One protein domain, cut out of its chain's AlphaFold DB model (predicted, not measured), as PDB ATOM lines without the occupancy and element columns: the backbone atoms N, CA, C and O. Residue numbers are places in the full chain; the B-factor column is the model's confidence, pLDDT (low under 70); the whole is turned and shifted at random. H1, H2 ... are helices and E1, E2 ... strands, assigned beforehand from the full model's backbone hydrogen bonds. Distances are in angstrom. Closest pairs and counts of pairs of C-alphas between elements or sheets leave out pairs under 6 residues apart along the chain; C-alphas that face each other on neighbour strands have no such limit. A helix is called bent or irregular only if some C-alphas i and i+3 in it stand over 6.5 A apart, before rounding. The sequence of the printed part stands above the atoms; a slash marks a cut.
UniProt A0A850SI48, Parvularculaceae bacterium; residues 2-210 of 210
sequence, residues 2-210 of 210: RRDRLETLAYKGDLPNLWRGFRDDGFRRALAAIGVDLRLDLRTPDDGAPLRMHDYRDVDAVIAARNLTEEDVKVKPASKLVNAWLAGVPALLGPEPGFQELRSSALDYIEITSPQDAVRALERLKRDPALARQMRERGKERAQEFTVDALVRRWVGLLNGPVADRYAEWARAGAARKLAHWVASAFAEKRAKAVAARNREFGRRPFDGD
ATOM      1  N   ARG A   2      15.554  -0.291   1.414       59.84
ATOM      2  CA  ARG A   2      14.448   0.578   1.911       59.84
ATOM      3  C   ARG A   2      14.912   1.914   2.506       59.84
ATOM      4  O   ARG A   2      14.291   2.928   2.265       59.84
ATOM      5  N   ARG A   3      16.077   1.929   3.167       59.97
ATOM      6  CA  ARG A   3      16.663   3.108   3.847       59.97
ATOM      7  C   ARG A   3      16.877   4.355   2.969       59.97
ATOM      8  O   ARG A   3      17.188   5.412   3.502       59.97
ATOM      9  N   ASP A   4      16.741   4.246   1.653       70.06
ATOM     10  CA  ASP A   4      16.861   5.372   0.718       70.06
ATOM     11  C   ASP A   4      15.494   5.912   0.266       70.06
ATOM     12  O   ASP A   4      15.431   6.869  -0.498       70.06
ATOM     13  N   ARG A   5      14.398   5.306   0.738       83.94
ATOM     14  CA  ARG A   5      13.018   5.721   0.494       83.94
ATOM     15  C   ARG A   5      12.446   6.302   1.782       83.94
ATOM     16  O   ARG A   5      12.714   5.798   2.866       83.94
ATOM     17  N   LEU A   6      11.703   7.394   1.644       92.94
ATOM     18  CA  LEU A   6      10.971   8.037   2.730       92.94
ATOM     19  C   LEU A   6       9.495   8.027   2.340       92.94
ATOM     20  O   LEU A   6       8.997   8.960   1.701       92.94
ATOM     21  N   GLU A   7       8.849   6.904   2.638       95.94
ATOM     22  CA  GLU A   7       7.473   6.577   2.255       95.94
ATOM     23  C   GLU A   7       6.610   6.272   3.485       95.94
ATOM     24  O   GLU A   7       5.395   6.362   3.404       95.94
ATOM     25  N   THR A   8       7.203   5.917   4.629       96.56
ATOM     26  CA  THR A   8       6.471   5.597   5.863       96.56
ATOM     27  C   THR A   8       6.959   6.423   7.053       96.56
ATOM     28  O   THR A   8       8.110   6.298   7.482       96.56
ATOM     29  N   LEU A   9       6.049   7.204   7.639       97.44
ATOM     30  CA  LEU A   9       6.210   7.866   8.930       97.44
ATOM     31  C   LEU A   9       5.426   7.091   9.990       97.44
ATOM     32  O   LEU A   9       4.214   6.939   9.863       97.44
ATOM     33  N   ALA A  10       6.084   6.624  11.049       95.94
ATOM     34  CA  ALA A  10       5.408   5.874  12.107       95.94
ATOM     35  C   ALA A  10       5.329   6.645  13.429       95.94
ATOM     36  O   ALA A  10       6.319   7.193  13.914       95.94
ATOM     37  N   TYR A  11       4.161   6.603  14.062       95.75
ATOM     38  CA  TYR A  11       4.008   6.845  15.490       95.75
ATOM     39  C   TYR A  11       3.822   5.509  16.209       95.75
ATOM     40  O   TYR A  11       2.997   4.695  15.801       95.75
ATOM     41  N   LYS A  12       4.558   5.301  17.305       92.81
ATOM     42  CA  LYS A  12       4.484   4.086  18.129       92.81
ATOM     43  C   LYS A  12       4.128   4.437  19.574       92.81
ATOM     44  O   LYS A  12       4.883   5.162  20.233       92.81
ATOM     45  N   GLY A  13       3.018   3.909  20.088       90.44
ATOM     46  CA  GLY A  13       2.578   4.091  21.477       90.44
ATOM     47  C   GLY A  13       1.108   4.488  21.610       90.44
ATOM     48  O   GLY A  13       0.325   4.341  20.682       90.44
ATOM     49  N   ASP A  14       0.713   5.003  22.773       88.81
ATOM     50  CA  ASP A  14      -0.702   5.299  23.023       88.81
ATOM     51  C   ASP A  14      -1.150   6.545  22.252       88.81
ATOM     52  O   ASP A  14      -0.479   7.580  22.288       88.81
ATOM     53  N   LEU A  15      -2.301   6.462  21.581       89.06
ATOM     54  CA  LEU A  15      -2.823   7.539  20.741       89.06
ATOM     55  C   LEU A  15      -2.935   8.888  21.475       89.06
ATOM     56  O   LEU A  15      -2.508   9.881  20.886       89.06
ATOM     57  N   PRO A  16      -3.413   8.976  22.739       88.62
ATOM     58  CA  PRO A  16      -3.506  10.246  23.470       88.62
ATOM     59  C   PRO A  16      -2.176  10.990  23.636       88.62
ATOM     60  O   PRO A  16      -2.179  12.204  23.804       88.62
ATOM     61  N   ASN A  17      -1.046  10.280  23.565       89.81
ATOM     62  CA  ASN A  17       0.276  10.893  23.645       89.81
ATOM     63  C   ASN A  17       0.724  11.519  22.311       89.81
ATOM     64  O   ASN A  17       1.653  12.315  22.317       89.81
ATOM     65  N   LEU A  18       0.107  11.191  21.174       93.50
ATOM     66  CA  LEU A  18       0.349  11.932  19.936       93.50
ATOM     67  C   LEU A  18      -0.584  13.140  19.901       93.50
ATOM     68  O   LEU A  18      -1.809  12.974  19.927       93.50
ATOM     69  N   TRP A  19      -0.015  14.345  19.838       94.44
ATOM     70  CA  TRP A  19      -0.806  15.568  19.737       94.44
ATOM     71  C   TRP A  19      -1.753  15.521  18.532       94.44
ATOM     72  O   TRP A  19      -1.423  14.985  17.473       94.44
ATOM     73  N   ARG A  20      -2.957  16.079  18.708       93.56
ATOM     74  CA  ARG A  20      -4.070  15.939  17.762       93.56
ATOM     75  C   ARG A  20      -3.715  16.419  16.352       93.56
ATOM     76  O   ARG A  20      -4.114  15.752  15.402       93.56
ATOM     77  N   GLY A  21      -2.934  17.494  16.225       93.81
ATOM     78  CA  GLY A  21      -2.500  18.021  14.926       93.81
ATOM     79  C   GLY A  21      -1.664  17.036  14.098       93.81
ATOM     80  O   GLY A  21      -1.656  17.114  12.880       93.81
ATOM     81  N   PHE A  22      -1.010  16.052  14.726       95.62
ATOM     82  CA  PHE A  22      -0.239  15.014  14.024       95.62
ATOM     83  C   PHE A  22      -1.047  13.754  13.691       95.62
ATOM     84  O   PHE A  22      -0.479  12.740  13.287       95.62
ATOM     85  N   ARG A  23      -2.367  13.771  13.884       92.94
ATOM     86  CA  ARG A  23      -3.235  12.615  13.600       92.94
ATOM     87  C   ARG A  23      -4.561  12.973  12.933       92.94
ATOM     88  O   ARG A  23      -5.357  12.064  12.704       92.94
ATOM     89  N   ASP A  24      -4.796  14.251  12.646       93.94
ATOM     90  CA  ASP A  24      -5.980  14.698  11.916       93.94
ATOM     91  C   ASP A  24      -5.888  14.408  10.407       93.94
ATOM     92  O   ASP A  24      -4.836  14.046   9.868       93.94
ATOM     93  N   ASP A  25      -7.019  14.548   9.716       95.88
ATOM     94  CA  ASP A  25      -7.108  14.252   8.286       95.88
ATOM     95  C   ASP A  25      -6.343  15.259   7.421       95.88
ATOM     96  O   ASP A  25      -5.909  14.921   6.320       95.88
ATOM     97  N   GLY A  26      -6.171  16.494   7.898       97.31
ATOM     98  CA  GLY A  26      -5.402  17.520   7.198       97.31
ATOM     99  C   GLY A  26      -3.934  17.126   7.100       97.31
ATOM    100  O   GLY A  26      -3.365  17.119   6.007       97.31
ATOM    101  N   PHE A  27      -3.352  16.705   8.219       97.62
ATOM    102  CA  PHE A  27      -1.987  16.206   8.280       97.62
ATOM    103  C   PHE A  27      -1.803  14.934   7.448       97.62
ATOM    104  O   PHE A  27      -0.859  14.850   6.663       97.62
ATOM    105  N   ARG A  28      -2.735  13.972   7.533       97.62
ATOM    106  CA  ARG A  28      -2.693  12.750   6.704       97.62
ATOM    107  C   ARG A  28      -2.704  13.066   5.207       97.62
ATOM    108  O   ARG A  28      -1.905  12.500   4.466       97.62
ATOM    109  N   ARG A  29      -3.564  13.991   4.759       98.12
ATOM    110  CA  ARG A  29      -3.598  14.435   3.354       98.12
ATOM    111  C   ARG A  29      -2.301  15.127   2.937       98.12
ATOM    112  O   ARG A  29      -1.815  14.871   1.841       98.12
ATOM    113  N   ALA A  30      -1.731  15.965   3.803       98.25
ATOM    114  CA  ALA A  30      -0.469  16.647   3.521       98.25
ATOM    115  C   ALA A  30       0.704  15.658   3.371       98.25
ATOM    116  O   ALA A  30       1.509  15.802   2.456       98.25
ATOM    117  N   LEU A  31       0.765  14.619   4.211       98.31
ATOM    118  CA  LEU A  31       1.745  13.537   4.065       98.31
ATOM    119  C   LEU A  31       1.526  12.734   2.773       98.31
ATOM    120  O   LEU A  31       2.476  12.486   2.030       98.31
ATOM    121  N   ALA A  32       0.275  12.390   2.456       97.62
ATOM    122  CA  ALA A  32      -0.052  11.654   1.236       97.62
ATOM    123  C   ALA A  32       0.331  12.432  -0.036       97.62
ATOM    124  O   ALA A  32       0.847  11.837  -0.982       97.62
ATOM    125  N   ALA A  33       0.161  13.759  -0.042       98.00
ATOM    126  CA  ALA A  33       0.547  14.627  -1.158       98.00
ATOM    127  C   ALA A  33       2.054  14.581  -1.473       98.00
ATOM    128  O   ALA A  33       2.447  14.756  -2.623       98.00
ATOM    129  N   ILE A  34       2.894  14.288  -0.473       97.25
ATOM    130  CA  ILE A  34       4.343  14.100  -0.647       97.25
ATOM    131  C   ILE A  34       4.734  12.615  -0.732       97.25
ATOM    132  O   ILE A  34       5.918  12.273  -0.647       97.25
ATOM    133  N   GLY A  35       3.761  11.714  -0.889       97.25
ATOM    134  CA  GLY A  35       3.964  10.268  -0.984       97.25
ATOM    135  C   GLY A  35       4.503   9.642   0.304       97.25
ATOM    136  O   GLY A  35       5.408   8.811   0.232       97.25
ATOM    137  N   VAL A  36       4.025  10.093   1.467       97.62
ATOM    138  CA  VAL A  36       4.334   9.518   2.784       97.62
ATOM    139  C   VAL A  36       3.047   9.025   3.447       97.62
ATOM    140  O   VAL A  36       2.073   9.763   3.566       97.62
ATOM    141  N   ASP A  37       3.055   7.779   3.907       97.06
ATOM    142  CA  ASP A  37       1.991   7.147   4.684       97.06
ATOM    143  C   ASP A  37       2.243   7.314   6.192       97.06
ATOM    144  O   ASP A  37       3.364   7.102   6.669       97.06
ATOM    145  N   LEU A  38       1.202   7.686   6.947       96.81
ATOM    146  CA  LEU A  38       1.252   7.777   8.409       96.81
ATOM    147  C   LEU A  38       0.747   6.477   9.028       96.81
ATOM    148  O   LEU A  38      -0.452   6.197   9.017       96.81
ATOM    149  N   ARG A  39       1.648   5.744   9.680       94.38
ATOM    150  CA  ARG A  39       1.315   4.520  10.411       94.38
ATOM    151  C   ARG A  39       1.228   4.771  11.903       94.38
ATOM    152  O   ARG A  39       2.145   5.311  12.516       94.38
ATOM    153  N   LEU A  40       0.110   4.358  12.486       92.38
ATOM    154  CA  LEU A  40      -0.136   4.451  13.917       92.38
ATOM    155  C   LEU A  40      -0.063   3.047  14.520       92.38
ATOM    156  O   LEU A  40      -1.036   2.300  14.481       92.38
ATOM    157  N   ASP A  41       1.084   2.704  15.100       90.31
ATOM    158  CA  ASP A  41       1.267   1.461  15.850       90.31
ATOM    159  C   ASP A  41       0.835   1.701  17.298       90.31
ATOM    160  O   ASP A  41       1.630   2.065  18.179       90.31
ATOM    161  N   LEU A  42      -0.471   1.579  17.511       87.62
ATOM    162  CA  LEU A  42      -1.122   1.915  18.766       87.62
ATOM    163  C   LEU A  42      -1.159   0.730  19.725       87.62
ATOM    164  O   LEU A  42      -1.129  -0.430  19.321       87.62
ATOM    165  N   ARG A  43      -1.267   1.036  21.020       75.88
ATOM    166  CA  ARG A  43      -1.727   0.055  21.997       75.88
ATOM    167  C   ARG A  43      -3.205  -0.196  21.738       75.88
ATOM    168  O   ARG A  43      -4.013   0.709  21.946       75.88
ATOM    169  N   THR A  44      -3.548  -1.390  21.294       66.69
ATOM    170  CA  THR A  44      -4.934  -1.839  21.241       66.69
ATOM    171  C   THR A  44      -5.295  -2.500  22.580       66.69
ATOM    172  O   THR A  44      -4.478  -3.243  23.132       66.69
ATOM    173  N   PRO A  45      -6.450  -2.164  23.186       59.75
ATOM    174  CA  PRO A  45      -6.863  -2.750  24.464       59.75
ATOM    175  C   PRO A  45      -7.180  -4.253  24.405       59.75
ATOM    176  O   PRO A  45      -7.024  -4.920  25.424       59.75
ATOM    177  N   ASP A  46      -7.588  -4.778  23.245       56.66
ATOM    178  CA  ASP A  46      -8.334  -6.045  23.160       56.66
ATOM    179  C   ASP A  46      -7.554  -7.234  22.569       56.66
ATOM    180  O   ASP A  46      -8.007  -8.374  22.651       56.66
ATOM    181  N   ASP A  47      -6.370  -7.023  21.993       51.09
ATOM    182  CA  ASP A  47      -5.832  -8.010  21.045       51.09
ATOM    183  C   ASP A  47      -4.831  -8.985  21.680       51.09
ATOM    184  O   ASP A  47      -4.374  -9.915  21.018       51.09
ATOM    185  N   GLY A  48      -4.373  -8.731  22.914       54.44
ATOM    186  CA  GLY A  48      -3.262  -9.465  23.547       54.44
ATOM    187  C   GLY A  48      -1.923  -9.395  22.786       54.44
ATOM    188  O   GLY A  48      -0.892  -9.834  23.298       54.44
ATOM    189  N   ALA A  49      -1.909  -8.820  21.581       57.81
ATOM    190  CA  ALA A  49      -0.741  -8.656  20.745       57.81
ATOM    191  C   ALA A  49       0.171  -7.582  21.355       57.81
ATOM    192  O   ALA A  49      -0.271  -6.463  21.636       57.81
ATOM    193  N   PRO A  50       1.462  -7.882  21.573       63.47
ATOM    194  CA  PRO A  50       2.375  -6.907  22.129       63.47
ATOM    195  C   PRO A  50       2.537  -5.739  21.157       63.47
ATOM    196  O   PRO A  50       2.821  -5.913  19.970       63.47
ATOM    197  N   LEU A  51       2.416  -4.531  21.702       72.00
ATOM    198  CA  LEU A  51       2.831  -3.281  21.074       72.00
ATOM    199  C   LEU A  51       4.160  -3.482  20.326       72.00
ATOM    200  O   LEU A  51       5.193  -3.785  20.934       72.00
ATOM    201  N   ARG A  52       4.161  -3.268  19.005       77.06
ATOM    202  CA  ARG A  52       5.343  -3.433  18.134       77.06
ATOM    203  C   ARG A  52       6.317  -2.256  18.258       77.06
ATOM    204  O   ARG A  52       6.806  -1.705  17.271       77.06
ATOM    205  N   MET A  53       6.604  -1.857  19.497       76.56
ATOM    206  CA  MET A  53       7.497  -0.747  19.840       76.56
ATOM    207  C   MET A  53       8.962  -1.027  19.514       76.56
ATOM    208  O   MET A  53       9.740  -0.084  19.470       76.56
ATOM    209  N   HIS A  54       9.331  -2.290  19.302       79.69
ATOM    210  CA  HIS A  54      10.684  -2.712  18.945       79.69
ATOM    211  C   HIS A  54      10.872  -2.916  17.432       79.69
ATOM    212  O   HIS A  54      12.003  -3.043  16.972       79.69
ATOM    213  N   ASP A  55       9.793  -2.957  16.640       87.44
ATOM    214  CA  ASP A  55       9.867  -3.339  15.227       87.44
ATOM    215  C   ASP A  55       9.815  -2.130  14.292       87.44
ATOM    216  O   ASP A  55       8.777  -1.489  14.132       87.44
ATOM    217  N   TYR A  56      10.945  -1.832  13.658       91.75
ATOM    218  CA  TYR A  56      11.120  -0.705  12.740       91.75
ATOM    219  C   TYR A  56      11.429  -1.158  11.307       91.75
ATOM    220  O   TYR A  56      11.809  -0.339  10.475       91.75
ATOM    221  N   ARG A  57      11.276  -2.453  10.988       89.12
ATOM    222  CA  ARG A  57      11.675  -3.016   9.680       89.12
ATOM    223  C   ARG A  57      10.994  -2.336   8.490       89.12
ATOM    224  O   ARG A  57      11.593  -2.233   7.419       89.12
ATOM    225  N   ASP A  58       9.772  -1.856   8.703       89.31
ATOM    226  CA  ASP A  58       8.938  -1.210   7.691       89.31
ATOM    227  C   ASP A  58       8.718   0.290   7.939       89.31
ATOM    228  O   ASP A  58       7.745   0.853   7.441       89.31
ATOM    229  N   VAL A  59       9.590   0.925   8.726       92.81
ATOM    230  CA  VAL A  59       9.497   2.339   9.109       92.81
ATOM    231  C   VAL A  59      10.671   3.106   8.508       92.81
ATOM    232  O   VAL A  59      11.818   2.715   8.713       92.81
ATOM    233  N   ASP A  60      10.400   4.211   7.809       95.44
ATOM    234  CA  ASP A  60      11.460   5.032   7.206       95.44
ATOM    235  C   ASP A  60      11.835   6.230   8.087       95.44
ATOM    236  O   ASP A  60      12.994   6.637   8.112       95.44
ATOM    237  N   ALA A  61      10.871   6.771   8.839       96.75
ATOM    238  CA  ALA A  61      11.076   7.769   9.884       96.75
ATOM    239  C   ALA A  61      10.032   7.609  10.997       96.75
ATOM    240  O   ALA A  61       8.959   7.039  10.783       96.75
ATOM    241  N   VAL A  62      10.318   8.147  12.182       97.31
ATOM    242  CA  VAL A  62       9.342   8.196  13.281       97.31
ATOM    243  C   VAL A  62       8.952   9.605  13.663       97.31
ATOM    244  O   VAL A  62       9.766  10.520  13.592       97.31
ATOM    245  N   ILE A  63       7.716   9.748  14.131       98.00
ATOM    246  CA  ILE A  63       7.212  10.974  14.737       98.00
ATOM    247  C   ILE A  63       6.859  10.750  16.203       98.00
ATOM    248  O   ILE A  63       6.291   9.718  16.570       98.00
ATOM    249  N   ALA A  64       7.169  11.727  17.051       96.25
ATOM    250  CA  ALA A  64       6.638  11.780  18.401       96.25
ATOM    251  C   ALA A  64       6.597  13.194  18.954       96.25
ATOM    252  O   ALA A  64       7.630  13.788  19.238       96.25
ATOM    253  N   ALA A  65       5.394  13.691  19.187       95.25
ATOM    254  CA  ALA A  65       5.195  14.993  19.789       95.25
ATOM    255  C   ALA A  65       3.973  14.934  20.698       95.25
ATOM    256  O   ALA A  65       2.855  14.665  20.243       95.25
ATOM    257  N   ARG A  66       4.213  15.139  21.993       92.00
ATOM    258  CA  ARG A  66       3.180  15.180  23.023       92.00
ATOM    259  C   ARG A  66       2.786  16.622  23.320       92.00
ATOM    260  O   ARG A  66       3.652  17.463  23.511       92.00
ATOM    261  N   ASN A  67       1.489  16.877  23.479       89.69
ATOM    262  CA  ASN A  67       1.000  18.142  24.036       89.69
ATOM    263  C   ASN A  67       0.651  17.981  25.519       89.69
ATOM    264  O   ASN A  67      -0.506  18.066  25.943       89.69
ATOM    265  N   LEU A  68       1.670  17.622  26.293       85.81
ATOM    266  CA  LEU A  68       1.590  17.529  27.744       85.81
ATOM    267  C   LEU A  68       2.023  18.848  28.375       85.81
ATOM    268  O   LEU A  68       2.627  19.693  27.722       85.81
ATOM    269  N   THR A  69       1.715  18.994  29.656       86.12
ATOM    270  CA  THR A  69       2.221  20.104  30.458       86.12
ATOM    271  C   THR A  69       3.737  19.970  30.617       86.12
ATOM    272  O   THR A  69       4.272  18.855  30.592       86.12
ATOM    273  N   GLU A  70       4.441  21.088  30.804       82.50
ATOM    274  CA  GLU A  70       5.899  21.093  31.020       82.50
ATOM    275  C   GLU A  70       6.350  20.185  32.179       82.50
ATOM    276  O   GLU A  70       7.459  19.658  32.160       82.50
ATOM    277  N   GLU A  71       5.504  19.958  33.184       82.75
ATOM    278  CA  GLU A  71       5.831  19.059  34.293       82.75
ATOM    279  C   GLU A  71       5.588  17.586  33.935       82.75
ATOM    280  O   GLU A  71       6.431  16.731  34.204       82.75
ATOM    281  N   ASP A  72       4.473  17.276  33.264       85.12
ATOM    282  CA  ASP A  72       4.156  15.900  32.860       85.12
ATOM    283  C   ASP A  72       5.128  15.371  31.790       85.12
ATOM    284  O   ASP A  72       5.322  14.155  31.676       85.12
ATOM    285  N   VAL A  73       5.739  16.256  30.993       85.69
ATOM    286  CA  VAL A  73       6.728  15.861  29.980       85.69
ATOM    287  C   VAL A  73       8.097  15.530  30.590       85.69
ATOM    288  O   VAL A  73       8.776  14.644  30.073       85.69
ATOM    289  N   LYS A  74       8.485  16.137  31.726       84.69
ATOM    290  CA  LYS A  74       9.789  15.890  32.390       84.69
ATOM    291  C   LYS A  74       9.987  14.440  32.820       84.69
ATOM    292  O   LYS A  74      11.107  13.944  32.831       84.69
ATOM    293  N   VAL A  75       8.905  13.744  33.161       85.50
ATOM    294  CA  VAL A  75       8.963  12.334  33.577       85.50
ATOM    295  C   VAL A  75       8.947  11.362  32.394       85.50
ATOM    296  O   VAL A  75       8.978  10.146  32.590       85.50
ATOM    297  N   LYS A  76       8.835  11.857  31.154       88.50
ATOM    298  CA  LYS A  76       8.805  10.998  29.971       88.50
ATOM    299  C   LYS A  76      10.231  10.708  29.504       88.50
ATOM    300  O   LYS A  76      10.958  11.633  29.157       88.50
ATOM    301  N   PRO A  77      10.620   9.426  29.406       91.31
ATOM    302  CA  PRO A  77      11.931   9.086  28.886       91.31
ATOM    303  C   PRO A  77      11.998   9.358  27.380       91.31
ATOM    304  O   PRO A  77      11.004   9.246  26.648       91.31
ATOM    305  N   ALA A  78      13.214   9.595  26.900       94.94
ATOM    306  CA  ALA A  78      13.538   9.783  25.490       94.94
ATOM    307  C   ALA A  78      13.542   8.478  24.666       94.94
ATOM    308  O   ALA A  78      14.168   8.402  23.610       94.94
ATOM    309  N   SER A  79      12.847   7.426  25.116       93.75
ATOM    310  CA  SER A  79      12.931   6.078  24.530       93.75
ATOM    311  C   SER A  79      12.596   6.038  23.037       93.75
ATOM    312  O   SER A  79      13.143   5.218  22.312       93.75
ATOM    313  N   LYS A  80      11.731   6.935  22.545       94.56
ATOM    314  CA  LYS A  80      11.409   7.007  21.111       94.56
ATOM    315  C   LYS A  80      12.597   7.455  20.254       94.56
ATOM    316  O   LYS A  80      12.762   6.925  19.160       94.56
ATOM    317  N   LEU A  81      13.416   8.377  20.763       97.25
ATOM    318  CA  LEU A  81      14.647   8.822  20.110       97.25
ATOM    319  C   LEU A  81      15.691   7.701  20.115       97.25
ATOM    320  O   LEU A  81      16.215   7.340  19.066       97.25
ATOM    321  N   VAL A  82      15.908   7.080  21.278       96.88
ATOM    322  CA  VAL A  82      16.846   5.955  21.424       96.88
ATOM    323  C   VAL A  82      16.467   4.785  20.508       96.88
ATOM    324  O   VAL A  82      17.321   4.246  19.809       96.88
ATOM    325  N   ASN A  83      15.182   4.426  20.433       95.88
ATOM    326  CA  ASN A  83      14.718   3.369  19.536       95.88
ATOM    327  C   ASN A  83      14.904   3.737  18.055       95.88
ATOM    328  O   ASN A  83      15.246   2.869  17.256       95.88
ATOM    329  N   ALA A  84      14.711   5.007  17.679       96.12
ATOM    330  CA  ALA A  84      14.951   5.472  16.313       96.12
ATOM    331  C   ALA A  84      16.432   5.358  15.922       96.12
ATOM    332  O   ALA A  84      16.752   4.869  14.838       96.12
ATOM    333  N   TRP A  85      17.333   5.733  16.833       97.38
ATOM    334  CA  TRP A  85      18.776   5.564  16.674       97.38
ATOM    335  C   TRP A  85      19.177   4.098  16.513       97.38
ATOM    336  O   TRP A  85      19.860   3.762  15.547       97.38
ATOM    337  N   LEU A  86      18.692   3.216  17.394       95.25
ATOM    338  CA  LEU A  86      18.933   1.769  17.313       95.25
ATOM    339  C   LEU A  86      18.402   1.165  16.003       95.25
ATOM    340  O   LEU A  86      19.042   0.296  15.412       95.25
ATOM    341  N   ALA A  87      17.255   1.644  15.520       94.12
ATOM    342  CA  ALA A  87      16.671   1.229  14.248       94.12
ATOM    343  C   ALA A  87      17.371   1.837  13.018       94.12
ATOM    344  O   ALA A  87      17.187   1.356  11.895       94.12
ATOM    345  N   GLY A  88      18.172   2.887  13.209       94.81
ATOM    346  CA  GLY A  88      18.808   3.637  12.132       94.81
ATOM    347  C   GLY A  88      17.795   4.363  11.248       94.81
ATOM    348  O   GLY A  88      17.923   4.311  10.023       94.81
ATOM    349  N   VAL A  89      16.794   5.014  11.850       95.75
ATOM    350  CA  VAL A  89      15.798   5.843  11.151       95.75
ATOM    351  C   VAL A  89      15.804   7.277  11.698       95.75
ATOM    352  O   VAL A  89      16.008   7.463  12.899       95.75
ATOM    353  N   PRO A  90      15.578   8.310  10.864       97.19
ATOM    354  CA  PRO A  90      15.387   9.675  11.345       97.19
ATOM    355  C   PRO A  90      14.181   9.800  12.289       97.19
ATOM    356  O   PRO A  90      13.157   9.134  12.111       97.19
ATOM    357  N   ALA A  91      14.294  10.700  13.264       98.19
ATOM    358  CA  ALA A  91      13.232  11.017  14.211       98.19
ATOM    359  C   ALA A  91      12.786  12.478  14.070       98.19
ATOM    360  O   ALA A  91      13.619  13.383  13.997       98.19
ATOM    361  N   LEU A  92      11.472  12.690  14.046       98.62
ATOM    362  CA  LEU A  92      10.802  13.985  14.087       98.62
ATOM    363  C   LEU A  92      10.119  14.111  15.453       98.62
ATOM    364  O   LEU A  92       9.150  13.402  15.730       98.62
ATOM    365  N   LEU A  93      10.644  14.958  16.333       98.12
ATOM    366  CA  LEU A  93      10.276  14.964  17.749       98.12
ATOM    367  C   LEU A  93       9.783  16.332  18.211       98.12
ATOM    368  O   LEU A  93      10.287  17.355  17.764       98.12
ATOM    369  N   GLY A  94       8.807  16.352  19.117       95.75
ATOM    370  CA  GLY A  94       8.381  17.581  19.787       95.75
ATOM    371  C   GLY A  94       9.487  18.170  20.674       95.75
ATOM    372  O   GLY A  94      10.453  17.467  20.985       95.75
ATOM    373  N   PRO A  95       9.339  19.427  21.132       93.75
ATOM    374  CA  PRO A  95      10.301  20.104  22.006       93.75
ATOM    375  C   PRO A  95      10.191  19.588  23.453       93.75
ATOM    376  O   PRO A  95       9.849  20.317  24.381       93.75
ATOM    377  N   GLU A  96      10.398  18.286  23.645       93.25
ATOM    378  CA  GLU A  96      10.308  17.644  24.955       93.25
ATOM    379  C   GLU A  96      11.685  17.643  25.642       93.25
ATOM    380  O   GLU A  96      12.666  17.231  25.009       93.25
ATOM    381  N   PRO A  97      11.779  18.000  26.941       92.62
ATOM    382  CA  PRO A  97      13.053  18.085  27.660       92.62
ATOM    383  C   PRO A  97      13.905  16.816  27.564       92.62
ATOM    384  O   PRO A  97      15.106  16.903  27.347       92.62
ATOM    385  N   GLY A  98      13.286  15.632  27.640       93.50
ATOM    386  CA  GLY A  98      14.015  14.368  27.527       93.50
ATOM    387  C   GLY A  98      14.703  14.177  26.168       93.50
ATOM    388  O   GLY A  98      15.778  13.588  26.105       93.50
ATOM    389  N   PHE A  99      14.123  14.678  25.071       96.44
ATOM    390  CA  PHE A  99      14.781  14.637  23.759       96.44
ATOM    391  C   PHE A  99      15.894  15.680  23.666       96.44
ATOM    392  O   PHE A  99      16.985  15.365  23.192       96.44
ATOM    393  N   GLN A 100      15.631  16.891  24.161       95.75
ATOM    394  CA  GLN A 100      16.575  18.007  24.134       95.75
ATOM    395  C   GLN A 100      17.826  17.734  24.975       95.75
ATOM    396  O   GLN A 100      18.925  18.053  24.532       95.75
ATOM    397  N   GLU A 101      17.690  17.074  26.128       95.69
ATOM    398  CA  GLU A 101      18.817  16.668  26.980       95.69
ATOM    399  C   GLU A 101      19.791  15.732  26.249       95.69
ATOM    400  O   GLU A 101      21.005  15.821  26.425       95.69
ATOM    401  N   LEU A 102      19.275  14.845  25.393       96.88
ATOM    402  CA  LEU A 102      20.106  13.917  24.626       96.88
ATOM    403  C   LEU A 102      20.655  14.514  23.325       96.88
ATOM    404  O   LEU A 102      21.454  13.849  22.648       96.88
ATOM    405  N   ARG A 103      20.228  15.730  22.960       97.44
ATOM    406  CA  ARG A 103      20.625  16.409  21.729       97.44
ATOM    407  C   ARG A 103      22.036  16.970  21.859       97.44
ATOM    408  O   ARG A 103      22.309  17.868  22.642       97.44
ATOM    409  N   SER A 104      22.913  16.488  20.997       97.25
ATOM    410  CA  SER A 104      24.280  16.978  20.806       97.25
ATOM    411  C   SER A 104      24.476  17.662  19.449       97.25
ATOM    412  O   SER A 104      25.416  18.429  19.265       97.25
ATOM    413  N   SER A 105      23.602  17.375  18.480       97.62
ATOM    414  CA  SER A 105      23.686  17.869  17.105       97.62
ATOM    415  C   SER A 105      22.301  18.028  16.474       97.62
ATOM    416  O   SER A 105      21.326  17.404  16.887       97.62
ATOM    417  N   ALA A 106      22.204  18.830  15.411       97.38
ATOM    418  CA  ALA A 106      21.011  18.885  14.562       97.38
ATOM    419  C   ALA A 106      20.773  17.590  13.758       97.38
ATOM    420  O   ALA A 106      19.682  17.399  13.230       97.38
ATOM    421  N   LEU A 107      21.771  16.702  13.670       98.25
ATOM    422  CA  LEU A 107      21.645  15.392  13.022       98.25
ATOM    423  C   LEU A 107      21.026  14.318  13.930       98.25
ATOM    424  O   LEU A 107      20.654  13.256  13.439       98.25
ATOM    425  N   ASP A 108      20.919  14.582  15.234       98.44
ATOM    426  CA  ASP A 108      20.414  13.616  16.211       98.44
ATOM    427  C   ASP A 108      18.904  13.372  16.046       98.44
ATOM    428  O   ASP A 108      18.451  12.229  16.113       98.44
ATOM    429  N   TYR A 109      18.135  14.437  15.802       98.69
ATOM    430  CA  TYR A 109      16.721  14.412  15.418       98.69
ATOM    431  C   TYR A 109      16.294  15.778  14.861       98.69
ATOM    432  O   TYR A 109      16.980  16.784  15.054       98.69
ATOM    433  N   ILE A 110      15.140  15.821  14.192       98.56
ATOM    434  CA  ILE A 110      14.500  17.069  13.763       98.56
ATOM    435  C   ILE A 110      13.438  17.447  14.793       98.56
ATOM    436  O   ILE A 110      12.494  16.690  15.015       98.56
ATOM    437  N   GLU A 111      13.592  18.609  15.421       97.94
ATOM    438  CA  GLU A 111      12.584  19.144  16.336       97.94
ATOM    439  C   GLU A 111      11.435  19.789  15.548       97.94
ATOM    440  O   GLU A 111      11.682  20.532  14.597       97.94
ATOM    441  N   ILE A 112      10.191  19.482  15.915       97.31
ATOM    442  CA  ILE A 112       8.974  19.956  15.246       97.31
ATOM    443  C   ILE A 112       8.003  20.569  16.258       97.31
ATOM    444  O   ILE A 112       7.774  20.007  17.329       97.31
ATOM    445  N   THR A 113       7.382  21.692  15.900       94.62
ATOM    446  CA  THR A 113       6.384  22.376  16.742       94.62
ATOM    447  C   THR A 113       5.019  22.482  16.064       94.62
ATOM    448  O   THR A 113       4.067  22.977  16.655       94.62
ATOM    449  N   SER A 114       4.877  21.972  14.839       95.56
ATOM    450  CA  SER A 114       3.615  21.971  14.098       95.56
ATOM    451  C   SER A 114       3.539  20.831  13.070       95.56
ATOM    452  O   SER A 114       4.573  20.269  12.686       95.56
ATOM    453  N   PRO A 115       2.338  20.489  12.557       97.06
ATOM    454  CA  PRO A 115       2.187  19.512  11.476       97.06
ATOM    455  C   PRO A 115       2.904  19.964  10.197       97.06
ATOM    456  O   PRO A 115       3.482  19.145   9.484       97.06
ATOM    457  N   GLN A 116       2.942  21.273   9.940       97.19
ATOM    458  CA  GLN A 116       3.641  21.856   8.797       97.19
ATOM    459  C   GLN A 116       5.164  21.699   8.915       97.19
ATOM    460  O   GLN A 116       5.816  21.442   7.904       97.19
ATOM    461  N   ASP A 117       5.736  21.797  10.122       97.69
ATOM    462  CA  ASP A 117       7.164  21.507  10.339       97.69
ATOM    463  C   ASP A 117       7.501  20.066   9.972       97.69
ATOM    464  O   ASP A 117       8.498  19.821   9.296       97.69
ATOM    465  N   ALA A 118       6.650  19.116  10.370       98.19
ATOM    466  CA  ALA A 118       6.855  17.708  10.054       98.19
ATOM    467  C   ALA A 118       6.809  17.446   8.542       98.19
ATOM    468  O   ALA A 118       7.682  16.754   8.019       98.19
ATOM    469  N   VAL A 119       5.847  18.039   7.825       98.44
ATOM    470  CA  VAL A 119       5.767  17.925   6.358       98.44
ATOM    471  C   VAL A 119       7.024  18.506   5.702       98.44
ATOM    472  O   VAL A 119       7.690  17.801   4.944       98.44
ATOM    473  N   ARG A 120       7.429  19.733   6.067       98.50
ATOM    474  CA  ARG A 120       8.648  20.373   5.532       98.50
ATOM    475  C   ARG A 120       9.913  19.568   5.818       98.50
ATOM    476  O   ARG A 120      10.804  19.478   4.970       98.50
ATOM    477  N   ALA A 121      10.011  18.988   7.012       98.25
ATOM    478  CA  ALA A 121      11.127  18.138   7.400       98.25
ATOM    479  C   ALA A 121      11.224  16.899   6.498       98.25
ATOM    480  O   ALA A 121      12.308  16.582   6.004       98.25
ATOM    481  N   LEU A 122      10.101  16.234   6.226       98.12
ATOM    482  CA  LEU A 122      10.058  15.064   5.348       98.12
ATOM    483  C   LEU A 122      10.359  15.431   3.893       98.12
ATOM    484  O   LEU A 122      11.153  14.747   3.251       98.12
ATOM    485  N   GLU A 123       9.814  16.534   3.378       97.69
ATOM    486  CA  GLU A 123      10.157  17.041   2.042       97.69
ATOM    487  C   GLU A 123      11.656  17.320   1.906       97.69
ATOM    488  O   GLU A 123      12.271  16.965   0.899       97.69
ATOM    489  N   ARG A 124      12.269  17.932   2.927       97.44
ATOM    490  CA  ARG A 124      13.716  18.167   2.960       97.44
ATOM    491  C   ARG A 124      14.490  16.852   2.920       97.44
ATOM    492  O   ARG A 124      15.412  16.737   2.121       97.44
ATOM    493  N   LEU A 125      14.107  15.863   3.728       96.25
ATOM    494  CA  LEU A 125      14.750  14.546   3.738       96.25
ATOM    495  C   LEU A 125      14.576  13.786   2.409       96.25
ATOM    496  O   LEU A 125      15.486  13.065   2.011       96.25
ATOM    497  N   LYS A 126      13.449  13.964   1.701       94.81
ATOM    498  CA  LYS A 126      13.239  13.398   0.353       94.81
ATOM    499  C   LYS A 126      14.124  14.065  -0.695       94.81
ATOM    500  O   LYS A 126      14.695  13.374  -1.535       94.81
ATOM    501  N   ARG A 127      14.228  15.397  -0.657       95.31
ATOM    502  CA  ARG A 127      15.049  16.173  -1.602       95.31
ATOM    503  C   ARG A 127      16.545  16.017  -1.355       95.31
ATOM    504  O   ARG A 127      17.316  16.114  -2.303       95.31
ATOM    505  N   ASP A 128      16.943  15.764  -0.111       94.88
ATOM    506  CA  ASP A 128      18.335  15.568   0.287       94.88
ATOM    507  C   ASP A 128      18.553  14.188   0.947       94.88
ATOM    508  O   ASP A 128      18.606  14.058   2.177       94.88
ATOM    509  N   PRO A 129      18.743  13.128   0.136       91.69
ATOM    510  CA  PRO A 129      19.085  11.805   0.648       91.69
ATOM    511  C   PRO A 129      20.422  11.760   1.401       91.69
ATOM    512  O   PRO A 129      20.656  10.817   2.162       91.69
ATOM    513  N   ALA A 130      21.324  12.729   1.188       94.94
ATOM    514  CA  ALA A 130      22.591  12.790   1.909       94.94
ATOM    515  C   ALA A 130      22.363  13.184   3.371       94.94
ATOM    516  O   ALA A 130      22.900  12.514   4.253       94.94
ATOM    517  N   LEU A 131      21.497  14.165   3.634       95.94
ATOM    518  CA  LEU A 131      21.063  14.503   4.991       95.94
ATOM    519  C   LEU A 131      20.430  13.300   5.697       95.94
ATOM    520  O   LEU A 131      20.799  12.979   6.826       95.94
ATOM    521  N   ALA A 132      19.524  12.584   5.021       94.56
ATOM    522  CA  ALA A 132      18.898  11.396   5.597       94.56
ATOM    523  C   ALA A 132      19.936  10.314   5.954       94.56
ATOM    524  O   ALA A 132      19.842   9.696   7.015       94.56
ATOM    525  N   ARG A 133      20.961  10.108   5.111       95.19
ATOM    526  CA  ARG A 133      22.094   9.218   5.425       95.19
ATOM    527  C   ARG A 133      22.880   9.704   6.641       95.19
ATOM    528  O   ARG A 133      23.105   8.908   7.546       95.19
ATOM    529  N   GLN A 134      23.251  10.982   6.688       97.25
ATOM    530  CA  GLN A 134      24.010  11.562   7.801       97.25
ATOM    531  C   GLN A 134      23.276  11.414   9.136       97.25
ATOM    532  O   GLN A 134      23.882  10.995  10.116       97.25
ATOM    533  N   MET A 135      21.966  11.672   9.169       97.62
ATOM    534  CA  MET A 135      21.153  11.471  10.373       97.62
ATOM    535  C   MET A 135      21.140  10.008  10.830       97.62
ATOM    536  O   MET A 135      21.210   9.731  12.024       97.62
ATOM    537  N   ARG A 136      21.077   9.050   9.897       96.06
ATOM    538  CA  ARG A 136      21.121   7.621  10.245       96.06
ATOM    539  C   ARG A 136      22.477   7.195  10.784       96.06
ATOM    540  O   ARG A 136      22.513   6.455  11.760       96.06
ATOM    541  N   GLU A 137      23.568   7.629  10.158       97.31
ATOM    542  CA  GLU A 137      24.913   7.323  10.656       97.31
ATOM    543  C   GLU A 137      25.131   7.957  12.032       97.31
ATOM    544  O   GLU A 137      25.530   7.257  12.960       97.31
ATOM    545  N   ARG A 138      24.711   9.216  12.217       97.88
ATOM    546  CA  ARG A 138      24.724   9.858  13.532       97.88
ATOM    547  C   ARG A 138      23.904   9.078  14.556       97.88
ATOM    548  O   ARG A 138      24.374   8.832  15.660       97.88
ATOM    549  N   GLY A 139      22.703   8.636  14.190       97.44
ATOM    550  CA  GLY A 139      21.874   7.802  15.055       97.44
ATOM    551  C   GLY A 139      22.579   6.514  15.483       97.44
ATOM    552  O   GLY A 139      22.541   6.170  16.658       97.44
ATOM    553  N   LYS A 140      23.298   5.835  14.580       96.88
ATOM    554  CA  LYS A 140      24.081   4.637  14.934       96.88
ATOM    555  C   LYS A 140      25.228   4.935  15.899       96.88
ATOM    556  O   LYS A 140      25.501   4.101  16.761       96.88
ATOM    557  N   GLU A 141      25.890   6.084  15.759       98.00
ATOM    558  CA  GLU A 141      26.909   6.538  16.714       98.00
ATOM    559  C   GLU A 141      26.282   6.746  18.096       98.00
ATOM    560  O   GLU A 141      26.732   6.152  19.074       98.00
ATOM    561  N   ARG A 142      25.187   7.519  18.169       98.06
ATOM    562  CA  ARG A 142      24.455   7.771  19.422       98.06
ATOM    563  C   ARG A 142      23.939   6.473  20.045       98.06
ATOM    564  O   ARG A 142      23.998   6.311  21.260       98.06
ATOM    565  N   ALA A 143      23.489   5.518  19.229       97.19
ATOM    566  CA  ALA A 143      22.972   4.230  19.685       97.19
ATOM    567  C   ALA A 143      23.990   3.407  20.494       97.19
ATOM    568  O   ALA A 143      23.573   2.619  21.344       97.19
ATOM    569  N   GLN A 144      25.302   3.601  20.291       97.44
ATOM    570  CA  GLN A 144      26.338   2.873  21.037       97.44
ATOM    571  C   GLN A 144      26.254   3.118  22.551       97.44
ATOM    572  O   GLN A 144      26.498   2.205  23.346       97.44
ATOM    573  N   GLU A 145      25.825   4.316  22.958       96.25
ATOM    574  CA  GLU A 145      25.643   4.703  24.364       96.25
ATOM    575  C   GLU A 145      24.466   3.988  25.044       96.25
ATOM    576  O   GLU A 145      24.395   3.946  26.273       96.25
ATOM    577  N   PHE A 146      23.560   3.409  24.253       96.00
ATOM    578  CA  PHE A 146      22.319   2.780  24.707       96.00
ATOM    579  C   PHE A 146      22.259   1.284  24.377       96.00
ATOM    580  O   PHE A 146      21.192   0.670  24.439       96.00
ATOM    581  N   THR A 147      23.398   0.680  24.034       94.81
ATOM    582  CA  THR A 147      23.516  -0.779  23.929       94.81
ATOM    583  C   THR A 147      23.284  -1.432  25.290       94.81
ATOM    584  O   THR A 147      23.538  -0.823  26.331       94.81
ATOM    585  N   VAL A 148      22.831  -2.690  25.295       94.56
ATOM    586  CA  VAL A 148      22.625  -3.453  26.541       94.56
ATOM    587  C   VAL A 148      23.889  -3.429  27.399       94.56
ATOM    588  O   VAL A 148      23.815  -3.075  28.572       94.56
ATOM    589  N   ASP A 149      25.056  -3.684  26.808       97.19
ATOM    590  CA  ASP A 149      26.326  -3.683  27.535       97.19
ATOM    591  C   ASP A 149      26.686  -2.307  28.108       97.19
ATOM    592  O   ASP A 149      27.172  -2.211  29.237       97.19
ATOM    593  N   ALA A 150      26.450  -1.221  27.360       96.44
ATOM    594  CA  ALA A 150      26.689   0.134  27.857       96.44
ATOM    595  C   ALA A 150      25.770   0.471  29.038       96.44
ATOM    596  O   ALA A 150      26.230   1.020  30.044       96.44
ATOM    597  N   LEU A 151      24.492   0.093  28.945       96.00
ATOM    598  CA  LEU A 151      23.520   0.287  30.016       96.00
ATOM    599  C   LEU A 151      23.870  -0.551  31.249       96.00
ATOM    600  O   LEU A 151      23.858  -0.016  32.355       96.00
ATOM    601  N   VAL A 152      24.243  -1.823  31.075       97.88
ATOM    602  CA  VAL A 152      24.693  -2.699  32.170       97.88
ATOM    603  C   VAL A 152      25.902  -2.092  32.872       97.88
ATOM    604  O   VAL A 152      25.877  -1.947  34.091       97.88
ATOM    605  N   ARG A 153      26.929  -1.655  32.130       97.81
ATOM    606  CA  ARG A 153      28.105  -0.997  32.727       97.81
ATOM    607  C   ARG A 153      27.726   0.244  33.534       97.81
ATOM    608  O   ARG A 153      28.241   0.429  34.635       97.81
ATOM    609  N   ARG A 154      26.810   1.074  33.022       96.56
ATOM    610  CA  ARG A 154      26.343   2.280  33.723       96.56
ATOM    611  C   ARG A 154      25.580   1.934  35.003       96.56
ATOM    612  O   ARG A 154      25.837   2.546  36.035       96.56
ATOM    613  N   TRP A 155      24.690   0.943  34.954       97.81
ATOM    614  CA  TRP A 155      23.956   0.468  36.129       97.81
ATOM    615  C   TRP A 155      24.880  -0.129  37.184       97.81
ATOM    616  O   TRP A 155      24.777   0.244  38.348       97.81
ATOM    617  N   VAL A 156      25.817  -0.992  36.788       97.75
ATOM    618  CA  VAL A 156      26.812  -1.572  37.702       97.75
ATOM    619  C   VAL A 156      27.647  -0.473  38.355       97.75
ATOM    620  O   VAL A 156      27.794  -0.473  39.572       97.75
ATOM    621  N   GLY A 157      28.139   0.498  37.578       97.75
ATOM    622  CA  GLY A 157      28.905   1.626  38.114       97.75
ATOM    623  C   GLY A 157      28.102   2.494  39.088       97.75
ATOM    624  O   GLY A 157      28.607   2.857  40.145       97.75
ATOM    625  N   LEU A 158      26.837   2.787  38.769       97.69
ATOM    626  CA  LEU A 158      25.946   3.556  39.643       97.69
ATOM    627  C   LEU A 158      25.670   2.821  40.963       97.69
ATOM    628  O   LEU A 158      25.760   3.426  42.033       97.69
ATOM    629  N   LEU A 159      25.325   1.534  40.880       97.94
ATOM    630  CA  LEU A 159      24.939   0.721  42.032       97.94
ATOM    631  C   LEU A 159      26.128   0.429  42.950       97.94
ATOM    632  O   LEU A 159      25.988   0.561  44.163       97.94
ATOM    633  N   ASN A 160      27.292   0.096  42.383       97.50
ATOM    634  CA  ASN A 160      28.489  -0.244  43.157       97.50
ATOM    635  C   ASN A 160      29.299   0.973  43.623       97.50
ATOM    636  O   ASN A 160      30.173   0.811  44.466       97.50
ATOM    637  N   GLY A 161      29.050   2.162  43.070       96.75
ATOM    638  CA  GLY A 161      29.699   3.401  43.495       96.75
ATOM    639  C   GLY A 161      28.763   4.256  44.348       96.75
ATOM    640  O   GLY A 161      28.453   3.897  45.484       96.75
ATOM    641  N   PRO A 162      28.240   5.367  43.803       97.25
ATOM    642  CA  PRO A 162      27.568   6.397  44.592       97.25
ATOM    643  C   PRO A 162      26.344   5.894  45.368       97.25
ATOM    644  O   PRO A 162      26.039   6.431  46.431       97.25
ATOM    645  N   VAL A 163      25.621   4.885  44.868       96.69
ATOM    646  CA  VAL A 163      24.481   4.313  45.602       96.69
ATOM    647  C   VAL A 163      24.962   3.501  46.804       96.69
ATOM    648  O   VAL A 163      24.453   3.714  47.906       96.69
ATOM    649  N   ALA A 164      25.944   2.615  46.619       96.75
ATOM    650  CA  ALA A 164      26.530   1.833  47.705       96.75
ATOM    651  C   ALA A 164      27.168   2.731  48.776       96.75
ATOM    652  O   ALA A 164      26.906   2.538  49.966       96.75
ATOM    653  N   ASP A 165      27.916   3.759  48.365       96.88
ATOM    654  CA  ASP A 165      28.568   4.707  49.276       96.88
ATOM    655  C   ASP A 165      27.542   5.442  50.144       96.88
ATOM    656  O   ASP A 165      27.602   5.409  51.378       96.88
ATOM    657  N   ARG A 166      26.521   6.036  49.511       93.81
ATOM    658  CA  ARG A 166      25.450   6.744  50.230       93.81
ATOM    659  C   ARG A 166      24.637   5.813  51.119       93.81
ATOM    660  O   ARG A 166      24.192   6.228  52.191       93.81
ATOM    661  N   TYR A 167      24.427   4.569  50.697       94.56
ATOM    662  CA  TYR A 167      23.756   3.573  51.524       94.56
ATOM    663  C   TYR A 167      24.577   3.240  52.774       94.56
ATOM    664  O   TYR A 167      24.019   3.215  53.870       94.56
ATOM    665  N   ALA A 168      25.893   3.049  52.648       95.44
ATOM    666  CA  ALA A 168      26.770   2.778  53.785       95.44
ATOM    667  C   ALA A 168      26.817   3.957  54.774       95.44
ATOM    668  O   ALA A 168      26.743   3.752  55.990       95.44
ATOM    669  N   GLU A 169      26.880   5.194  54.274       94.00
ATOM    670  CA  GLU A 169      26.767   6.405  55.097       94.00
ATOM    671  C   GLU A 169      25.432   6.467  55.842       94.00
ATOM    672  O   GLU A 169      25.393   6.701  57.053       94.00
ATOM    673  N   TRP A 170      24.326   6.228  55.132       93.12
ATOM    674  CA  TRP A 170      22.996   6.200  55.730       93.12
ATOM    675  C   TRP A 170      22.868   5.085  56.770       93.12
ATOM    676  O   TRP A 170      22.314   5.317  57.843       93.12
ATOM    677  N   ALA A 171      23.410   3.895  56.509       93.81
ATOM    678  CA  ALA A 171      23.357   2.764  57.427       93.81
ATOM    679  C   ALA A 171      24.035   3.097  58.764       93.81
ATOM    680  O   ALA A 171      23.447   2.839  59.820       93.81
ATOM    681  N   ARG A 172      25.202   3.756  58.709       95.31
ATOM    682  CA  ARG A 172      25.971   4.227  59.876       95.31
ATOM    683  C   ARG A 172      25.371   5.461  60.558       95.31
ATOM    684  O   ARG A 172      25.761   5.784  61.677       95.31
ATOM    685  N   ALA A 173      24.437   6.164  59.918       92.94
ATOM    686  CA  ALA A 173      23.812   7.342  60.503       92.94
ATOM    687  C   ALA A 173      22.957   6.988  61.734       92.94
ATOM    688  O   ALA A 173      22.198   6.015  61.738       92.94
ATOM    689  N   GLY A 174      23.033   7.835  62.764       95.44
ATOM    690  CA  GLY A 174      22.209   7.707  63.967       95.44
ATOM    691  C   GLY A 174      20.710   7.887  63.694       95.44
ATOM    692  O   GLY A 174      20.305   8.531  62.720       95.44
ATOM    693  N   ALA A 175      19.876   7.351  64.591       93.56
ATOM    694  CA  ALA A 175      18.415   7.355  64.461       93.56
ATOM    695  C   ALA A 175      17.825   8.762  64.244       93.56
ATOM    696  O   ALA A 175      16.959   8.935  63.390       93.56
ATOM    697  N   ALA A 176      18.352   9.783  64.931       93.19
ATOM    698  CA  ALA A 176      17.907  11.169  64.777       93.19
ATOM    699  C   ALA A 176      18.096  11.702  63.343       93.19
ATOM    700  O   ALA A 176      17.197  12.331  62.790       93.19
ATOM    701  N   ARG A 177      19.232  11.396  62.699       91.31
ATOM    702  CA  ARG A 177      19.503  11.808  61.311       91.31
ATOM    703  C   ARG A 177      18.601  11.076  60.321       91.31
ATOM    704  O   ARG A 177      18.127  11.687  59.367       91.31
ATOM    705  N   LYS A 178      18.339   9.787  60.556       91.88
ATOM    706  CA  LYS A 178      17.406   8.994  59.738       91.88
ATOM    707  C   LYS A 178      15.980   9.542  59.839       91.88
ATOM    708  O   LYS A 178      15.336   9.727  58.809       91.88
ATOM    709  N   LEU A 179      15.528   9.870  61.051       93.81
ATOM    710  CA  LEU A 179      14.221  10.484  61.282       93.81
ATOM    711  C   LEU A 179      14.117  11.857  60.606       93.81
ATOM    712  O   LEU A 179      13.160  12.102  59.879       93.81
ATOM    713  N   ALA A 180      15.121  12.723  60.776       93.19
ATOM    714  CA  ALA A 180      15.149  14.037  60.137       93.19
ATOM    715  C   ALA A 180      15.091  13.938  58.603       93.19
ATOM    716  O   ALA A 180      14.323  14.660  57.969       93.19
ATOM    717  N   HIS A 181      15.850  13.009  58.007       90.19
ATOM    718  CA  HIS A 181      15.790  12.748  56.568       90.19
ATOM    719  C   HIS A 181      14.392  12.293  56.137       90.19
ATOM    720  O   HIS A 181      13.852  12.835  55.179       90.19
ATOM    721  N   TRP A 182      13.786  11.334  56.844       92.00
ATOM    722  CA  TRP A 182      12.437  10.857  56.528       92.00
ATOM    723  C   TRP A 182      11.396  11.983  56.584       92.00
ATOM    724  O   TRP A 182      10.626  12.147  55.639       92.00
ATOM    725  N   VAL A 183      11.424  12.810  57.637       94.44
ATOM    726  CA  VAL A 183      10.529  13.970  57.772       94.44
ATOM    727  C   VAL A 183      10.725  14.938  56.602       94.44
ATOM    728  O   VAL A 183       9.753  15.336  55.959       94.44
ATOM    729  N   ALA A 184      11.974  15.287  56.280       93.31
ATOM    730  CA  ALA A 184      12.283  16.174  55.162       93.31
ATOM    731  C   ALA A 184      11.790  15.606  53.819       93.31
ATOM    732  O   ALA A 184      11.166  16.329  53.041       93.31
ATOM    733  N   SER A 185      12.007  14.310  53.565       91.12
ATOM    734  CA  SER A 185      11.515  13.624  52.366       91.12
ATOM    735  C   SER A 185       9.989  13.640  52.279       91.12
ATOM    736  O   SER A 185       9.459  13.937  51.212       91.12
ATOM    737  N   ALA A 186       9.277  13.406  53.385       93.31
ATOM    738  CA  ALA A 186       7.815  13.431  53.410       93.31
ATOM    739  C   ALA A 186       7.250  14.824  53.068       93.31
ATOM    740  O   ALA A 186       6.301  14.949  52.286       93.31
ATOM    741  N   PHE A 187       7.854  15.894  53.598       94.56
ATOM    742  CA  PHE A 187       7.471  17.264  53.239       94.56
ATOM    743  C   PHE A 187       7.788  17.593  51.777       94.56
ATOM    744  O   PHE A 187       6.953  18.189  51.090       94.56
ATOM    745  N   ALA A 188       8.968  17.201  51.291       92.56
ATOM    746  CA  ALA A 188       9.360  17.401  49.901       92.56
ATOM    747  C   ALA A 188       8.406  16.674  48.938       92.56
ATOM    748  O   ALA A 188       7.926  17.282  47.984       92.56
ATOM    749  N   GLU A 189       8.054  15.420  49.234       91.31
ATOM    750  CA  GLU A 189       7.105  14.629  48.449       91.31
ATOM    751  C   GLU A 189       5.722  15.288  48.409       91.31
ATOM    752  O   GLU A 189       5.131  15.431  47.336       91.31
ATOM    753  N   LYS A 190       5.209  15.750  49.558       91.62
ATOM    754  CA  LYS A 190       3.908  16.431  49.622       91.62
ATOM    755  C   LYS A 190       3.891  17.700  48.765       91.62
ATOM    756  O   LYS A 190       2.925  17.933  48.038       91.62
ATOM    757  N   ARG A 191       4.961  18.504  48.815       91.44
ATOM    758  CA  ARG A 191       5.100  19.709  47.977       91.44
ATOM    759  C   ARG A 191       5.197  19.348  46.494       91.44
ATOM    760  O   ARG A 191       4.482  19.947  45.697       91.44
ATOM    761  N   ALA A 192       6.006  18.351  46.135       87.19
ATOM    762  CA  ALA A 192       6.153  17.891  44.755       87.19
ATOM    763  C   ALA A 192       4.816  17.410  44.169       87.19
ATOM    764  O   ALA A 192       4.454  17.807  43.064       87.19
ATOM    765  N   LYS A 193       4.028  16.639  44.932       87.31
ATOM    766  CA  LYS A 193       2.685  16.199  44.516       87.31
ATOM    767  C   LYS A 193       1.729  17.369  44.286       87.31
ATOM    768  O   LYS A 193       1.012  17.369  43.290       87.31
ATOM    769  N   ALA A 194       1.728  18.366  45.172       87.50
ATOM    770  CA  ALA A 194       0.875  19.545  45.026       87.50
ATOM    771  C   ALA A 194       1.241  20.376  43.783       87.50
ATOM    772  O   ALA A 194       0.360  20.792  43.033       87.50
ATOM    773  N   VAL A 195       2.541  20.571  43.531       86.19
ATOM    774  CA  VAL A 195       3.040  21.257  42.328       86.19
ATOM    775  C   VAL A 195       2.670  20.481  41.064       86.19
ATOM    776  O   VAL A 195       2.133  21.068  40.128       86.19
ATOM    777  N   ALA A 196       2.884  19.163  41.052       84.31
ATOM    778  CA  ALA A 196       2.542  18.310  39.918       84.31
ATOM    779  C   ALA A 196       1.035  18.326  39.611       84.31
ATOM    780  O   ALA A 196       0.653  18.416  38.447       84.31
ATOM    781  N   ALA A 197       0.175  18.294  40.638       85.12
ATOM    782  CA  ALA A 197      -1.276  18.371  40.465       85.12
ATOM    783  C   ALA A 197      -1.704  19.700  39.825       85.12
ATOM    784  O   ALA A 197      -2.416  19.693  38.825       85.12
ATOM    785  N   ARG A 198      -1.201  20.831  40.342       86.19
ATOM    786  CA  ARG A 198      -1.481  22.157  39.774       86.19
ATOM    787  C   ARG A 198      -0.992  22.269  38.330       86.19
ATOM    788  O   ARG A 198      -1.721  22.762  37.476       86.19
ATOM    789  N   ASN A 199       0.230  21.818  38.047       85.19
ATOM    790  CA  ASN A 199       0.797  21.897  36.701       85.19
ATOM    791  C   ASN A 199       0.060  21.004  35.707       85.19
ATOM    792  O   ASN A 199      -0.055  21.389  34.554       85.19
ATOM    793  N   ARG A 200      -0.474  19.853  36.125       80.88
ATOM    794  CA  ARG A 200      -1.280  19.001  35.242       80.88
ATOM    795  C   ARG A 200      -2.540  19.709  34.733       80.88
ATOM    796  O   ARG A 200      -2.954  19.473  33.599       80.88
ATOM    797  N   GLU A 201      -3.134  20.554  35.572       82.06
ATOM    798  CA  GLU A 201      -4.365  21.285  35.268       82.06
ATOM    799  C   GLU A 201      -4.096  22.607  34.533       82.06
ATOM    800  O   GLU A 201      -4.754  22.891  33.537       82.06
ATOM    801  N   PHE A 202      -3.088  23.373  34.965       85.31
ATOM    802  CA  PHE A 202      -2.852  24.752  34.505       85.31
ATOM    803  C   PHE A 202      -1.491  24.986  33.837       85.31
ATOM    804  O   PHE A 202      -1.134  26.124  33.539       85.31
ATOM    805  N   GLY A 203      -0.679  23.946  33.669       83.19
ATOM    806  CA  GLY A 203       0.663  24.070  33.109       83.19
ATOM    807  C   GLY A 203       0.641  24.378  31.616       83.19
ATOM    808  O   GLY A 203      -0.203  23.866  30.878       83.19
ATOM    809  N   ARG A 204       1.621  25.172  31.171       85.38
ATOM    810  CA  ARG A 204       1.847  25.469  29.753       85.38
ATOM    811  C   ARG A 204       2.050  24.175  28.969       85.38
ATOM    812  O   ARG A 204       2.735  23.263  29.446       85.38
ATOM    813  N   ARG A 205       1.489  24.117  27.760       88.19
ATOM    814  CA  ARG A 205       1.708  23.022  26.813       88.19
ATOM    815  C   ARG A 205       2.374  23.547  25.538       88.19
ATOM    816  O   ARG A 205       2.021  24.637  25.094       88.19
ATOM    817  N   PRO A 206       3.306  22.796  24.925       81.19
ATOM    818  CA  PRO A 206       4.086  23.298  23.792       81.19
ATOM    819  C   PRO A 206       3.277  23.626  22.530       81.19
ATOM    820  O   PRO A 206       3.782  24.340  21.671       81.19
ATOM    821  N   PHE A 207       2.060  23.087  22.387       83.50
ATOM    822  CA  PHE A 207       1.252  23.215  21.172       83.50
ATOM    823  C   PHE A 207      -0.088  23.939  21.382       83.50
ATOM    824  O   PHE A 207      -0.932  23.900  20.488       83.50
ATOM    825  N   ASP A 208      -0.313  24.577  22.535       79.19
ATOM    826  CA  ASP A 208      -1.573  25.292  22.811       79.19
ATOM    827  C   ASP A 208      -1.667  26.671  22.124       79.19
ATOM    828  O   ASP A 208      -2.723  27.296  22.170       79.19
ATOM    829  N   GLY A 209      -0.616  27.101  21.413       63.75
ATOM    830  CA  GLY A 209      -0.486  28.476  20.923       63.75
ATOM    831  C   GLY A 209      -0.126  29.433  22.065       63.75
ATOM    832  O   GLY A 209      -0.447  29.161  23.222       63.75
ATOM    833  N   ASP A 210       0.592  30.510  21.748       47.22
ATOM    834  CA  ASP A 210       0.723  31.661  22.654       47.22
ATOM    835  C   ASP A 210      -0.484  32.600  22.467       47.22
ATOM    836  O   ASP A 210      -0.954  32.733  21.308       47.22
TER     837      ASP A 210
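What this domain is: This is residues 2 to 210 of the 210 residues of a protein of Parvularculaceae bacterium (UniProt A0A850SI48). A head built on a small parallel sheet of four strands, with H3 over it and H1 and H5 only grazing it, joins a large open loop of long helices. H6 packs on H3 at one side of the head, H7 goes on away from it nearly straight, and H8 folds back to meet H2, leaving an empty space between H7 and H8. Printed are 209 residues with eight named helices and four named strands, in the order E1 H1 E2 E3 H2 H3 E4 H4 H5 H6 H7 H8; the sheet runs E2, E1, E3, E4, and the class is mixed, helices and strands. The whole is loose, with a radius of gyration of the C-alphas of 20.9 A, and elongated, spanning 68 by 40 by 38 A.

Where its parts are: E1, residues 8 to 13, begins at C-alpha 8, (6.471, 5.597, 5.863), and is 16.2 A long. H1 is residues 25 to 33, 12.2 A, and E2 is residues 37 to 42, 15.3 A. E3 is residues 61 to 64, 10.4 A; H2 is residues 70 to 74, 6.6 A; H3 is residues 79 to 87, 12.0 A. E4 is residues 91 to 93, 6.1 A, and H4 is residues 97 to 101, 6.0 A. H5, residues 115 to 127, is 18.6 A long, and H6, residues 129 to 146, is 25.9 A. H7, residues 148 to 172, was assigned as one helix by its hydrogen bonds but is bent: C-alphas 159 and 162 are 6.8 A apart. Its arms are H7a, residues 148 to 159, 16.2 A, and H7b, residues 162 to 172, 15.5 A, at a shallow tilt of 25 degrees. H8, residues 175 to 202, is the longest helix, 40.6 A, and ends at C-alpha 202, (-2.852, 24.752, 34.505).

How they stand to each other: E2 and E1 are parallel at 16 degrees, with N 39 and O 9 at 2.8 A, within hydrogen-bond range. E1 and E3 are parallel at 38 degrees, with N 10 and O 61 at 2.9 A; E3 and E4 are parallel at 17 degrees, with N 92 and O 62 at 2.8 A. E1, H1, E2 and E3, H2 H3, E4 are strand-helix-strand units, two parallel neighbour strands with helix between, each with a right-handed crossover. H3 is on the sheet, over E3, at a height over the sheet of 9.1 A, along the strands at 1 degree on the local plane. H1 and H5 are on the sheet but only graze it; they touch, with C-alphas of Phe 27 and Pro 115 closest at 6.2 A. H3 and H6 touch, with C-alphas of Trp 85 and Gly 139 closest at 4.2 A, opposite ways at a steep tilt of 68 degrees, only just short of about perpendicular. H2 touches H4, with C-alphas of Lys 74 and Pro 97 closest at 6.2 A, and H8, with C-alphas of Glu 71 and Asn 199 closest at 6.3 A. H7a and H8 are apart. Every O i to N i+4 pair is within hydrogen-bond range in H1, H3, H4, H5, H7a, H7b and H8; in H6 it is 11 of 14, and in H2 0 of 1, beside 1 of 2 O i to N i+3 pairs.

The domain as a whole: The C-alphas of Ala 33 and Gly 174 are the two farthest apart, 69.0 A. The printed part has no cut. The links E1 to H1, E2 to E3 and H4 to H5 are long; residues 45 to 50 of the second stand free. The mean pLDDT of the printed part is 91.4, and residues 2 to 3, 44 to 50 and 209 to 210 are under 70.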